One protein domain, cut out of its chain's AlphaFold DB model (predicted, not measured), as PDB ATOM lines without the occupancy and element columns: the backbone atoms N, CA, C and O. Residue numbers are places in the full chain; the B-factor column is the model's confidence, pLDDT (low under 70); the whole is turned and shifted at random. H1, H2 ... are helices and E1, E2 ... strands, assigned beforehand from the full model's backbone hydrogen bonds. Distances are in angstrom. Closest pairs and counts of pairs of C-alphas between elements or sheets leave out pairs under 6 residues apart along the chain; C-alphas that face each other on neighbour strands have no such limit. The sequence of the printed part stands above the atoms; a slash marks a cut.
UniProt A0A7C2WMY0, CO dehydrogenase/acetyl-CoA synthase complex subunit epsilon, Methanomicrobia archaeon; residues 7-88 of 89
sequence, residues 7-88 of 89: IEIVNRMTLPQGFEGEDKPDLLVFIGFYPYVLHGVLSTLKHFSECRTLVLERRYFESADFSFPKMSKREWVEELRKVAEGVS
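Overview. This is residues 7 to 88 of the 89 residues of the protein "CO dehydrogenase/acetyl-CoA synthase complex subunit epsilon" of Methanomicrobia archaeon (UniProt A0A7C2WMY0). A small core of two parallel strands, E1 and E2, sits in the middle with helix H2 running back alongside it, and helix H1 packs on H2 toward one end of the longest axis. Helix H3 stands off at the opposite end, apart from the other two helices, reached by a long loop stretch whose residues 66 to 67 pair beside E2. The printed part has 82 residues with three named helices and two named strands, in the order H1, E1, H2, E2, H3; the class is mostly helix, and E1, H2 and E2 form a strand-helix-strand unit, two parallel neighbour strands with a helix between, whose crossover is right-handed. It is only just compact, close to loose, with a radius of gyration of the C-alphas of 13.7 A and spans of 41 by 30 by 17 A.

Along the chain. Find C-alpha 27 at (-2.590, 24.930, 23.670); from there strand E1 runs through residues 27 to 30. Its partner E2 covers residues 52 to 55, 10.1 A from first to last C-alpha, against 10.0 A for E1. Between them, H2 holds residues 35 to 48 and is 19.9 A long. Go back to C-alpha 7 at (11.815, 28.867, 19.192), where H1, residues 7 to 14, begins; it is 10.6 A long. H3, residues 73 to 86, is 20.1 A long and ends at C-alpha 86, (-6.807, 23.312, 40.978).

Arrangement. Look first at E1 and E2, which are parallel, with 19 degrees between their directions. C-alphas 27 and 52 face each other at 4.7 A, and N 28 and O 52 are within hydrogen-bond range at 2.9 A, as are N 54 and O 28 at 2.9 A. Residues 54 to 55 of E2 also pair with residues 66 to 67, parallel. From E2 look to H2: their closest C-alphas are those of Leu 42 and Thr 53, 7.8 A apart. H1 and H2 touch, and their closest C-alphas, those of Thr 14 and Phe 48, are 5.4 A apart. Their lines stand at a shallow tilt of 23 degrees, and they run the same way. H3 is apart from H1, H2 and E1. In H1 and H3 every O i to N i+4 pair is within hydrogen-bond range; in H2, 9 of 10 are.

Size, cuts and confidence. The two C-alphas farthest apart, those of Glu 20 and Arg 74, are 41.8 A apart. The printed part has no cut. The links H1 to E1, 12 residues, and E2 to H3, 17 residues, are long, while E1 to H2 and H2 to E2 are tight. The mean pLDDT of the printed part is 91.2; look for values under 70 at residues 17 to 22 and at residue 88.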
ATOM      1  N   ILE A   7      11.825  28.562  20.625       90.19
ATOM      2  CA  ILE A   7      11.815  28.867  19.192       90.19
ATOM      3  C   ILE A   7      11.483  27.646  18.326       90.19
ATOM      4  O   ILE A   7      10.776  27.781  17.334       90.19
ATOM      5  N   GLU A   8      11.932  26.452  18.714       89.88
ATOM      6  CA  GLU A   8      11.631  25.204  18.002       89.88
ATOM      7  C   GLU A   8      10.153  24.853  18.155       89.88
ATOM      8  O   GLU A   8       9.495  24.499  17.178       89.88
ATOM      9  N   ILE A   9       9.611  25.043  19.364       90.38
ATOM     10  CA  ILE A   9       8.184  24.866  19.635       90.38
ATOM     11  C   ILE A   9       7.369  25.839  18.781       90.38
ATOM     12  O   ILE A   9       6.455  25.406  18.089       90.38
ATOM     13  N   VAL A  10       7.712  27.131  18.779       91.50
ATOM     14  CA  VAL A  10       7.008  28.155  17.989       91.50
ATOM     15  C   VAL A  10       7.066  27.838  16.497       91.50
ATOM     16  O   VAL A  10       6.032  27.887  15.839       91.50
ATOM     17  N   ASN A  11       8.231  27.446  15.974       90.06
ATOM     18  CA  ASN A  11       8.374  27.049  14.575       90.06
ATOM     19  C   ASN A  11       7.508  25.828  14.234       90.06
ATOM     20  O   ASN A  11       6.849  25.824  13.199       90.06
ATOM     21  N   ARG A  12       7.419  24.820  15.116       88.50
ATOM     22  CA  ARG A  12       6.474  23.702  14.932       88.50
ATOM     23  C   ARG A  12       5.036  24.207  14.805       88.50
ATOM     24  O   ARG A  12       4.266  23.662  14.017       88.50
ATOM     25  N   MET A  13       4.674  25.249  15.556       89.94
ATOM     26  CA  MET A  13       3.314  25.786  15.519       89.94
ATOM     27  C   MET A  13       3.001  26.578  14.253       89.94
ATOM     28  O   MET A  13       1.832  26.658  13.882       89.94
ATOM     29  N   THR A  14       3.999  27.149  13.582       88.75
ATOM     30  CA  THR A  14       3.781  27.922  12.351       88.75
ATOM     31  C   THR A  14       3.800  27.064  11.090       88.75
ATOM     32  O   THR A  14       3.315  27.491  10.044       88.75
ATOM     33  N   LEU A  15       4.321  25.837  11.169       85.06
ATOM     34  CA  LEU A  15       4.332  24.918  10.037       85.06
ATOM     35  C   LEU A  15       2.945  24.280   9.812       85.06
ATOM     36  O   LEU A  15       2.306  23.848  10.779       85.06
ATOM     37  N   PRO A  16       2.491  24.146   8.546       72.88
ATOM     38  CA  PRO A  16       1.210  23.516   8.219       72.88
ATOM     39  C   PRO A  16       1.086  22.059   8.686       72.88
ATOM     40  O   PRO A  16      -0.018  21.606   8.958       72.88
ATOM     41  N   GLN A  17       2.205  21.330   8.768       68.00
ATOM     42  CA  GLN A  17       2.230  19.878   9.005       68.00
ATOM     43  C   GLN A  17       2.846  19.493  10.365       68.00
ATOM     44  O   GLN A  17       3.006  18.311  10.648       68.00
ATOM     45  N   GLY A  18       3.212  20.472  11.207       64.81
ATOM     46  CA  GLY A  18       4.046  20.219  12.392       64.81
ATOM     47  C   GLY A  18       5.444  19.687  12.030       64.81
ATOM     48  O   GLY A  18       5.888  19.819  10.889       64.81
ATOM     49  N   PHE A  19       6.158  19.109  13.005       60.16
ATOM     50  CA  PHE A  19       7.295  18.225  12.720       60.16
ATOM     51  C   PHE A  19       6.715  16.846  12.387       60.16
ATOM     52  O   PHE A  19       5.831  16.382  13.106       60.16
ATOM     53  N   GLU A  20       7.169  16.215  11.301       58.62
ATOM     54  CA  GLU A  20       6.637  14.921  10.857       58.62
ATOM     55  C   GLU A  20       6.547  13.911  12.019       58.62
ATOM     56  O   GLU A  20       7.549  13.609  12.667       58.62
ATOM     57  N   GLY A  21       5.341  13.390  12.275       59.84
ATOM     58  CA  GLY A  21       5.100  12.311  13.239       59.84
ATOM     59  C   GLY A  21       4.768  12.716  14.682       59.84
ATOM     60  O   GLY A  21       4.598  11.819  15.505       59.84
ATOM     61  N   GLU A  22       4.638  14.008  15.010       66.12
ATOM     62  CA  GLU A  22       4.197  14.468  16.339       66.12
ATOM     63  C   GLU A  22       2.897  15.288  16.268       66.12
ATOM     64  O   GLU A  22       2.769  16.201  15.448       66.12
ATOM     65  N   ASP A  23       1.951  15.008  17.173       70.56
ATOM     66  CA  ASP A  23       0.736  15.813  17.316       70.56
ATOM     67  C   ASP A  23       1.089  17.248  17.727       70.56
ATOM     68  O   ASP A  23       1.794  17.500  18.710       70.56
ATOM     69  N   LYS A  24       0.573  18.213  16.966       80.88
ATOM     70  CA  LYS A  24       0.710  19.639  17.261       80.88
ATOM     71  C   LYS A  24      -0.138  19.981  18.495       80.88
ATOM     72  O   LYS A  24      -1.348  19.764  18.448       80.88
ATOM     73  N   PRO A  25       0.446  20.556  19.565       86.06
ATOM     74  CA  PRO A  25      -0.339  21.000  20.712       86.06
ATOM     75  C   PRO A  25      -1.443  21.983  20.295       86.06
ATOM     76  O   PRO A  25      -1.222  22.885  19.487       86.06
ATOM     77  N   ASP A  26      -2.631  21.856  20.870       89.31
ATOM     78  CA  ASP A  26      -3.726  22.808  20.645       89.31
ATOM     79  C   ASP A  26      -3.652  24.020  21.596       89.31
ATOM     80  O   ASP A  26      -4.301  25.042  21.353       89.31
ATOM     81  N   LEU A  27      -2.829  23.915  22.648       93.38
ATOM     82  CA  LEU A  27      -2.590  24.930  23.670       93.38
ATOM     83  C   LEU A  27      -1.100  25.028  24.041       93.38
ATOM     84  O   LEU A  27      -0.461  24.030  24.378       93.38
ATOM     85  N   LEU A  28      -0.567  26.251  24.074       95.12
ATOM     86  CA  LEU A  28       0.727  26.574  24.680       95.12
ATOM     87  C   LEU A  28       0.545  27.394  25.958       95.12
ATOM     88  O   LEU A  28      -0.149  28.413  25.961       95.12
ATOM     89  N   VAL A  29       1.217  26.974  27.034       95.88
ATOM     90  CA  VAL A  29       1.199  27.654  28.336       95.88
ATOM     91  C   VAL A  29       2.554  28.309  28.606       95.88
ATOM     92  O   VAL A  29       3.587  27.638  28.582       95.88
ATOM     93  N   PHE A  30       2.558  29.611  28.889       96.19
ATOM     94  CA  PHE A  30       3.770  30.394  29.142       96.19
ATOM     95  C   PHE A  30       3.864  30.825  30.607       96.19
ATOM     96  O   PHE A  30       2.967  31.497  31.120       96.19
ATOM     97  N   ILE A  31       4.973  30.456  31.260       95.69
ATOM     98  CA  ILE A  31       5.292  30.781  32.659       95.69
ATOM     99  C   ILE A  31       6.813  30.958  32.807       95.69
ATOM    100  O   ILE A  31       7.579  30.132  32.316       95.69
ATOM    101  N   GLY A  32       7.264  31.997  33.507       91.75
ATOM    102  CA  GLY A  32       8.674  32.277  33.786       91.75
ATOM    103  C   GLY A  32       9.462  32.939  32.645       91.75
ATOM    104  O   GLY A  32      10.681  32.787  32.591       91.75
ATOM    105  N   PHE A  33       8.813  33.664  31.733       94.38
ATOM    106  CA  PHE A  33       9.454  34.240  30.549       94.38
ATOM    107  C   PHE A  33       9.934  35.682  30.738       94.38
ATOM    108  O   PHE A  33       9.295  36.520  31.378       94.38
ATOM    109  N   TYR A  34      11.041  36.023  30.067       94.19
ATOM    110  CA  TYR A  34      11.410  37.423  29.884       94.19
ATOM    111  C   TYR A  34      10.360  38.126  29.011       94.19
ATOM    112  O   TYR A  34      10.129  37.694  27.880       94.19
ATOM    113  N   PRO A  35       9.762  39.241  29.470       93.56
ATOM    114  CA  PRO A  35       8.611  39.829  28.781       93.56
ATOM    115  C   PRO A  35       8.892  40.263  27.344       93.56
ATOM    116  O   PRO A  35       8.041  40.092  26.481       93.56
ATOM    117  N   TYR A  36      10.098  40.768  27.071       94.56
ATOM    118  CA  TYR A  36      10.512  41.132  25.714       94.56
ATOM    119  C   TYR A  36      10.482  39.932  24.755       94.56
ATOM    120  O   TYR A  36       9.944  40.030  23.657       94.56
ATOM    121  N   VAL A  37      10.997  38.781  25.201       94.81
ATOM    122  CA  VAL A  37      10.992  37.544  24.411       94.81
ATOM    123  C   VAL A  37       9.557  37.072  24.185       94.81
ATOM    124  O   VAL A  37       9.185  36.738  23.062       94.81
ATOM    125  N   LEU A  38       8.735  37.098  25.238       96.62
ATOM    126  CA  LEU A  38       7.359  36.620  25.158       96.62
ATOM    127  C   LEU A  38       6.483  37.484  24.235       96.62
ATOM    128  O   LEU A  38       5.659  36.934  23.514       96.62
ATOM    129  N   HIS A  39       6.697  38.805  24.175       96.31
ATOM    130  CA  HIS A  39       6.002  39.666  23.206       96.31
ATOM    131  C   HIS A  39       6.245  39.231  21.754       96.31
ATOM    132  O   HIS A  39       5.295  39.160  20.976       96.31
ATOM    133  N   GLY A  40       7.497  38.920  21.398       95.75
ATOM    134  CA  GLY A  40       7.836  38.432  20.061       95.75
ATOM    135  C   GLY A  40       7.175  37.088  19.764       95.75
ATOM    136  O   GLY A  40       6.503  36.943  18.747       95.75
ATOM    137  N   VAL A  41       7.287  36.143  20.702       96.56
ATOM    138  CA  VAL A  41       6.693  34.804  20.578       96.56
ATOM    139  C   VAL A  41       5.175  34.867  20.387       96.56
ATOM    140  O   VAL A  41       4.656  34.272  19.445       96.56
ATOM    141  N   LEU A  42       4.459  35.610  21.235       97.44
ATOM    142  CA  LEU A  42       3.000  35.708  21.151       97.44
ATOM    143  C   LEU A  42       2.544  36.431  19.883       97.44
ATOM    144  O   LEU A  42       1.538  36.050  19.297       97.44
ATOM    145  N   SER A  43       3.286  37.447  19.431       96.62
ATOM    146  CA  SER A  43       2.986  38.113  18.160       96.62
ATOM    147  C   SER A  43       3.072  37.136  16.986       96.62
ATOM    148  O   SER A  43       2.173  37.103  16.150       96.62
ATOM    149  N   THR A  44       4.108  36.293  16.944       95.94
ATOM    150  CA  THR A  44       4.234  35.254  15.916       95.94
ATOM    151  C   THR A  44       3.086  34.252  15.992       95.94
ATOM    152  O   THR A  44       2.453  33.974  14.977       95.94
ATOM    153  N   LEU A  45       2.783  33.738  17.185       95.75
ATOM    154  CA  LEU A  45       1.736  32.729  17.352       95.75
ATOM    155  C   LEU A  45       0.352  33.259  16.964       95.75
ATOM    156  O   LEU A  45      -0.362  32.565  16.252       95.75
ATOM    157  N   LYS A  46       0.018  34.500  17.332       96.00
ATOM    158  CA  LYS A  46      -1.272  35.134  17.012       96.00
ATOM    159  C   LYS A  46      -1.553  35.263  15.513       96.00
ATOM    160  O   LYS A  46      -2.711  35.253  15.114       96.00
ATOM    161  N   HIS A  47      -0.518  35.455  14.693       94.94
ATOM    162  CA  HIS A  47      -0.685  35.731  13.260       94.94
ATOM    163  C   HIS A  47      -0.396  34.525  12.364       94.94
ATOM    164  O   HIS A  47      -0.875  34.487  11.235       94.94
ATOM    165  N   PHE A  48       0.417  33.575  12.830       93.75
ATOM    166  CA  PHE A  48       0.957  32.503  11.988       93.75
ATOM    167  C   PHE A  48       0.664  31.098  12.523       93.75
ATOM    168  O   PHE A  48       1.232  30.128  12.031       93.75
ATOM    169  N   SER A  49      -0.180  30.968  13.544       91.31
ATOM    170  CA  SER A  49      -0.539  29.690  14.150       91.31
ATOM    171  C   SER A  49      -1.999  29.708  14.605       91.31
ATOM    172  O   SER A  49      -2.496  30.722  15.072       91.31
ATOM    173  N   GLU A  50      -2.653  28.549  14.543       89.12
ATOM    174  CA  GLU A  50      -4.011  28.320  15.077       89.12
ATOM    175  C   GLU A  50      -4.005  27.866  16.552       89.12
ATOM    176  O   GLU A  50      -5.046  27.605  17.149       89.12
ATOM    177  N   CYS A  51      -2.821  27.689  17.145       91.62
ATOM    178  CA  CYS A  51      -2.675  27.254  18.530       91.62
ATOM    179  C   CYS A  51      -3.137  28.326  19.519       91.62
ATOM    180  O   CYS A  51      -2.722  29.482  19.416       91.62
ATOM    181  N   ARG A  52      -3.903  27.905  20.529       96.12
ATOM    182  CA  ARG A  52      -4.323  28.771  21.631       96.12
ATOM    183  C   ARG A  52      -3.167  29.031  22.589       96.12
ATOM    184  O   ARG A  52      -2.307  28.181  22.816       96.12
ATOM    185  N   THR A  53      -3.174  30.197  23.211       97.81
ATOM    186  CA  THR A  53      -2.110  30.662  24.101       97.81
ATOM    187  C   THR A  53      -2.654  31.053  25.471       97.81
ATOM    188  O   THR A  53      -3.566  31.868  25.603       97.81
ATOM    189  N   LEU A  54      -2.058  30.475  26.515       98.00
ATOM    190  CA  LEU A  54      -2.352  30.769  27.914       98.00
ATOM    191  C   LEU A  54      -1.109  31.355  28.585       98.00
ATOM    192  O   LEU A  54      -0.097  30.675  28.751       98.00
ATOM    193  N   VAL A  55      -1.179  32.616  28.999       98.12
ATOM    194  CA  VAL A  55      -0.052  33.323  29.613       98.12
ATOM    195  C   VAL A  55      -0.302  33.525  31.102       98.12
ATOM    196  O   VAL A  55      -1.115  34.355  31.510       98.12
ATOM    197  N   LEU A  56       0.439  32.782  31.926       97.69
ATOM    198  CA  LEU A  56       0.371  32.854  33.386       97.69
ATOM    199  C   LEU A  56       1.528  33.702  33.922       97.69
ATOM    200  O   LEU A  56       2.330  33.258  34.742       97.69
ATOM    201  N   GLU A  57       1.632  34.935  33.432       97.38
ATOM    202  CA  GLU A  57       2.664  35.900  33.812       97.38
ATOM    203  C   GLU A  57       2.102  37.050  34.640       97.38
ATOM    204  O   GLU A  57       0.940  37.420  34.527       97.38
ATOM    205  N   ARG A  58       2.960  37.701  35.434       96.38
ATOM    206  CA  ARG A  58       2.546  38.875  36.234       96.38
ATOM    207  C   ARG A  58       2.223  40.121  35.396       96.38
ATOM    208  O   ARG A  58       1.740  41.122  35.927       96.38
ATOM    209  N   ARG A  59       2.625  40.129  34.123       96.56
ATOM    210  CA  ARG A  59       2.359  41.208  33.163       96.56
ATOM    211  C   ARG A  59       1.266  40.741  32.215       96.56
ATOM    212  O   ARG A  59       1.233  39.571  31.866       96.56
ATOM    213  N   TYR A  60       0.435  41.680  31.782       96.69
ATOM    214  CA  TYR A  60      -0.602  41.419  30.795       96.69
ATOM    215  C   TYR A  60      -0.026  41.422  29.370       96.69
ATOM    216  O   TYR A  60       0.789  42.291  29.048       96.69
ATOM    217  N   PHE A  61      -0.468  40.482  28.532       97.56
ATOM    218  CA  PHE A  61      -0.066  40.356  27.128       97.56
ATOM    219  C   PHE A  61      -1.290  40.309  26.202       97.56
ATOM    220  O   PHE A  61      -1.985  39.303  26.133       97.56
ATOM    221  N   GLU A  62      -1.506  41.376  25.429       96.38
ATOM    222  CA  GLU A  62      -2.638  41.522  24.488       96.38
ATOM    223  C   GLU A  62      -2.624  40.542  23.308       96.38
ATOM    224  O   GLU A  62      -3.644  40.315  22.655       96.38
ATOM    225  N   SER A  63      -1.453  40.000  22.976       97.00
ATOM    226  CA  SER A  63      -1.320  39.036  21.883       97.00
ATOM    227  C   SER A  63      -1.684  37.607  22.293       97.00
ATOM    228  O   SER A  63      -1.677  36.743  21.426       97.00
ATOM    229  N   ALA A  64      -1.968  37.352  23.573       97.69
ATOM    230  CA  ALA A  64      -2.404  36.045  24.051       97.69
ATOM    231  C   ALA A  64      -3.930  35.895  23.986       97.69
ATOM    232  O   ALA A  64      -4.651  36.879  24.150       97.69
ATOM    233  N   ASP A  65      -4.418  34.664  23.833       98.12
ATOM    234  CA  ASP A  65      -5.855  34.356  23.915       98.12
ATOM    235  C   ASP A  65      -6.373  34.518  25.346       98.12
ATOM    236  O   ASP A  65      -7.464  35.036  25.579       98.12
ATOM    237  N   PHE A  66      -5.552  34.122  26.321       98.00
ATOM    238  CA  PHE A  66      -5.739  34.475  27.720       98.00
ATOM    239  C   PHE A  66      -4.414  34.906  28.336       98.00
ATOM    240  O   PHE A  66      -3.392  34.226  28.218       98.00
ATOM    241  N   SER A  67      -4.455  36.003  29.083       97.75
ATOM    242  CA  SER A  67      -3.356  36.452  29.925       97.75
ATOM    243  C   SER A  67      -3.889  36.765  31.307       97.75
ATOM    244  O   SER A  67      -4.924  37.417  31.451       97.75
ATOM    245  N   PHE A  68      -3.127  36.389  32.329       97.69
ATOM    246  CA  PHE A  68      -3.340  36.940  33.658       97.69
ATOM    247  C   PHE A  68      -3.360  38.475  33.631       97.69
ATOM    248  O   PHE A  68      -2.619  39.093  32.851       97.69
ATOM    249  N   PRO A  69      -4.199  39.106  34.475       96.94
ATOM    250  CA  PRO A  69      -4.173  40.546  34.638       96.94
ATOM    251  C   PRO A  69      -2.833  40.974  35.238       96.94
ATOM    252  O   PRO A  69      -2.138  40.211  35.911       96.94
ATOM    253  N   LYS A  70      -2.463  42.233  35.013       97.06
ATOM    254  CA  LYS A  70      -1.250  42.792  35.609       97.06
ATOM    255  C   LYS A  70      -1.355  42.744  37.139       97.06
ATOM    256  O   LYS A  70      -2.303  43.281  37.700       97.06
ATOM    257  N   MET A  71      -0.342  42.185  37.794       97.19
ATOM    258  CA  MET A  71      -0.307  42.040  39.253       97.19
ATOM    259  C   MET A  71       1.120  42.141  39.811       97.19
ATOM    260  O   MET A  71       2.116  42.151  39.075       97.19
ATOM    261  N   SER A  72       1.244  42.251  41.132       97.62
ATOM    262  CA  SER A  72       2.533  42.213  41.820       97.62
ATOM    263  C   SER A  72       3.156  40.814  41.763       97.62
ATOM    264  O   SER A  72       2.506  39.811  41.478       97.62
ATOM    265  N   LYS A  73       4.458  40.715  42.067       96.06
ATOM    266  CA  LYS A  73       5.143  39.411  42.125       96.06
ATOM    267  C   LYS A  73       4.539  38.493  43.195       96.06
ATOM    268  O   LYS A  73       4.531  37.284  43.002       96.06
ATOM    269  N   ARG A  74       4.080  39.058  44.317       97.69
ATOM    270  CA  ARG A  74       3.487  38.289  45.416       97.69
ATOM    271  C   ARG A  74       2.151  37.686  44.990       97.69
ATOM    272  O   ARG A  74       1.999  36.476  45.089       97.69
ATOM    273  N   GLU A  75       1.258  38.517  44.458       97.88
ATOM    274  CA  GLU A  75      -0.038  38.075  43.925       97.88
ATOM    275  C   GLU A  75       0.154  37.018  42.837       97.88
ATOM    276  O   GLU A  75      -0.481  35.979  42.878       97.88
ATOM    277  N   TRP A  76       1.119  37.212  41.934       97.12
ATOM    278  CA  TRP A  76       1.416  36.234  40.884       97.12
ATOM    279  C   TRP A  76       1.804  34.854  41.420       97.12
ATOM    280  O   TRP A  76       1.343  33.841  40.903       97.12
ATOM    281  N   VAL A  77       2.620  34.794  42.476       96.69
ATOM    282  CA  VAL A  77       2.975  33.520  43.118       96.69
ATOM    283  C   VAL A  77       1.755  32.882  43.790       96.69
ATOM    284  O   VAL A  77       1.605  31.665  43.738       96.69
ATOM    285  N   GLU A  78       0.894  33.683  44.418       96.94
ATOM    286  CA  GLU A  78      -0.348  33.205  45.037       96.94
ATOM    287  C   GLU A  78      -1.333  32.669  43.978       96.94
ATOM    288  O   GLU A  78      -1.874  31.581  44.155       96.94
ATOM    289  N   GLU A  79      -1.496  33.353  42.843       96.31
ATOM    290  CA  GLU A  79      -2.341  32.899  41.729       96.31
ATOM    291  C   GLU A  79      -1.803  31.629  41.059       96.31
ATOM    292  O   GLU A  79      -2.561  30.693  40.807       96.31
ATOM    293  N   LEU A  80      -0.487  31.531  40.837       96.00
ATOM    294  CA  LEU A  80       0.120  30.303  40.310       96.00
ATOM    295  C   LEU A  80      -0.088  29.102  41.242       96.00
ATOM    296  O   LEU A  80      -0.294  27.991  40.754       96.00
ATOM    297  N   ARG A  81      -0.062  29.306  42.568       95.69
ATOM    298  CA  ARG A  81      -0.364  28.239  43.539       95.69
ATOM    299  C   ARG A  81      -1.802  27.757  43.412       95.69
ATOM    300  O   ARG A  81      -2.005  26.554  43.309       95.69
ATOM    301  N   LYS A  82      -2.770  28.675  43.328       95.19
ATOM    302  CA  LYS A  82      -4.186  28.322  43.126       95.19
ATOM    303  C   LYS A  82      -4.390  27.515  41.844       95.19
ATOM    304  O   LYS A  82      -5.111  26.523  41.859       95.19
ATOM    305  N   VAL A  83      -3.734  27.910  40.746       94.19
ATOM    306  CA  VAL A  83      -3.777  27.148  39.486       94.19
ATOM    307  C   VAL A  83      -3.185  25.750  39.672       94.19
ATOM    308  O   VAL A  83      -3.804  24.777  39.258       94.19
ATOM    309  N   ALA A  84      -2.023  25.623  40.317       92.62
ATOM    310  CA  ALA A  84      -1.390  24.323  40.551       92.62
ATOM    311  C   ALA A  84      -2.245  23.394  41.435       92.62
ATOM    312  O   ALA A  84      -2.379  22.207  41.139       92.62
ATOM    313  N   GLU A  85      -2.861  23.934  42.487       94.25
ATOM    314  CA  GLU A  85      -3.782  23.204  43.366       94.25
ATOM    315  C   GLU A  85      -5.040  22.755  42.609       94.25
ATOM    316  O   GLU A  85      -5.456  21.607  42.735       94.25
ATOM    317  N   GLY A  86      -5.608  23.620  41.763       91.88
ATOM    318  CA  GLY A  86      -6.807  23.312  40.978       91.88
ATOM    319  C   GLY A  86      -6.596  22.315  39.832       91.88
ATOM    320  O   GLY A  86      -7.563  21.721  39.365       91.88
ATOM    321  N   VAL A  87      -5.354  22.124  39.375       85.00
ATOM    322  CA  VAL A  87      -4.985  21.187  38.291       85.00
ATOM    323  C   VAL A  87      -4.524  19.824  38.831       85.00
ATOM    324  O   VAL A  87      -4.235  18.918  38.056       85.00
ATOM    325  N   SER A  88      -4.468  19.646  40.154       65.25
ATOM    326  CA  SER A  88      -4.121  18.360  40.766       65.25
ATOM    327  C   SER A  88      -5.223  17.326  40.484       65.25
ATOM    328  O   SER A  88      -6.256  17.322  41.151       65.25
TER     329      SER A  88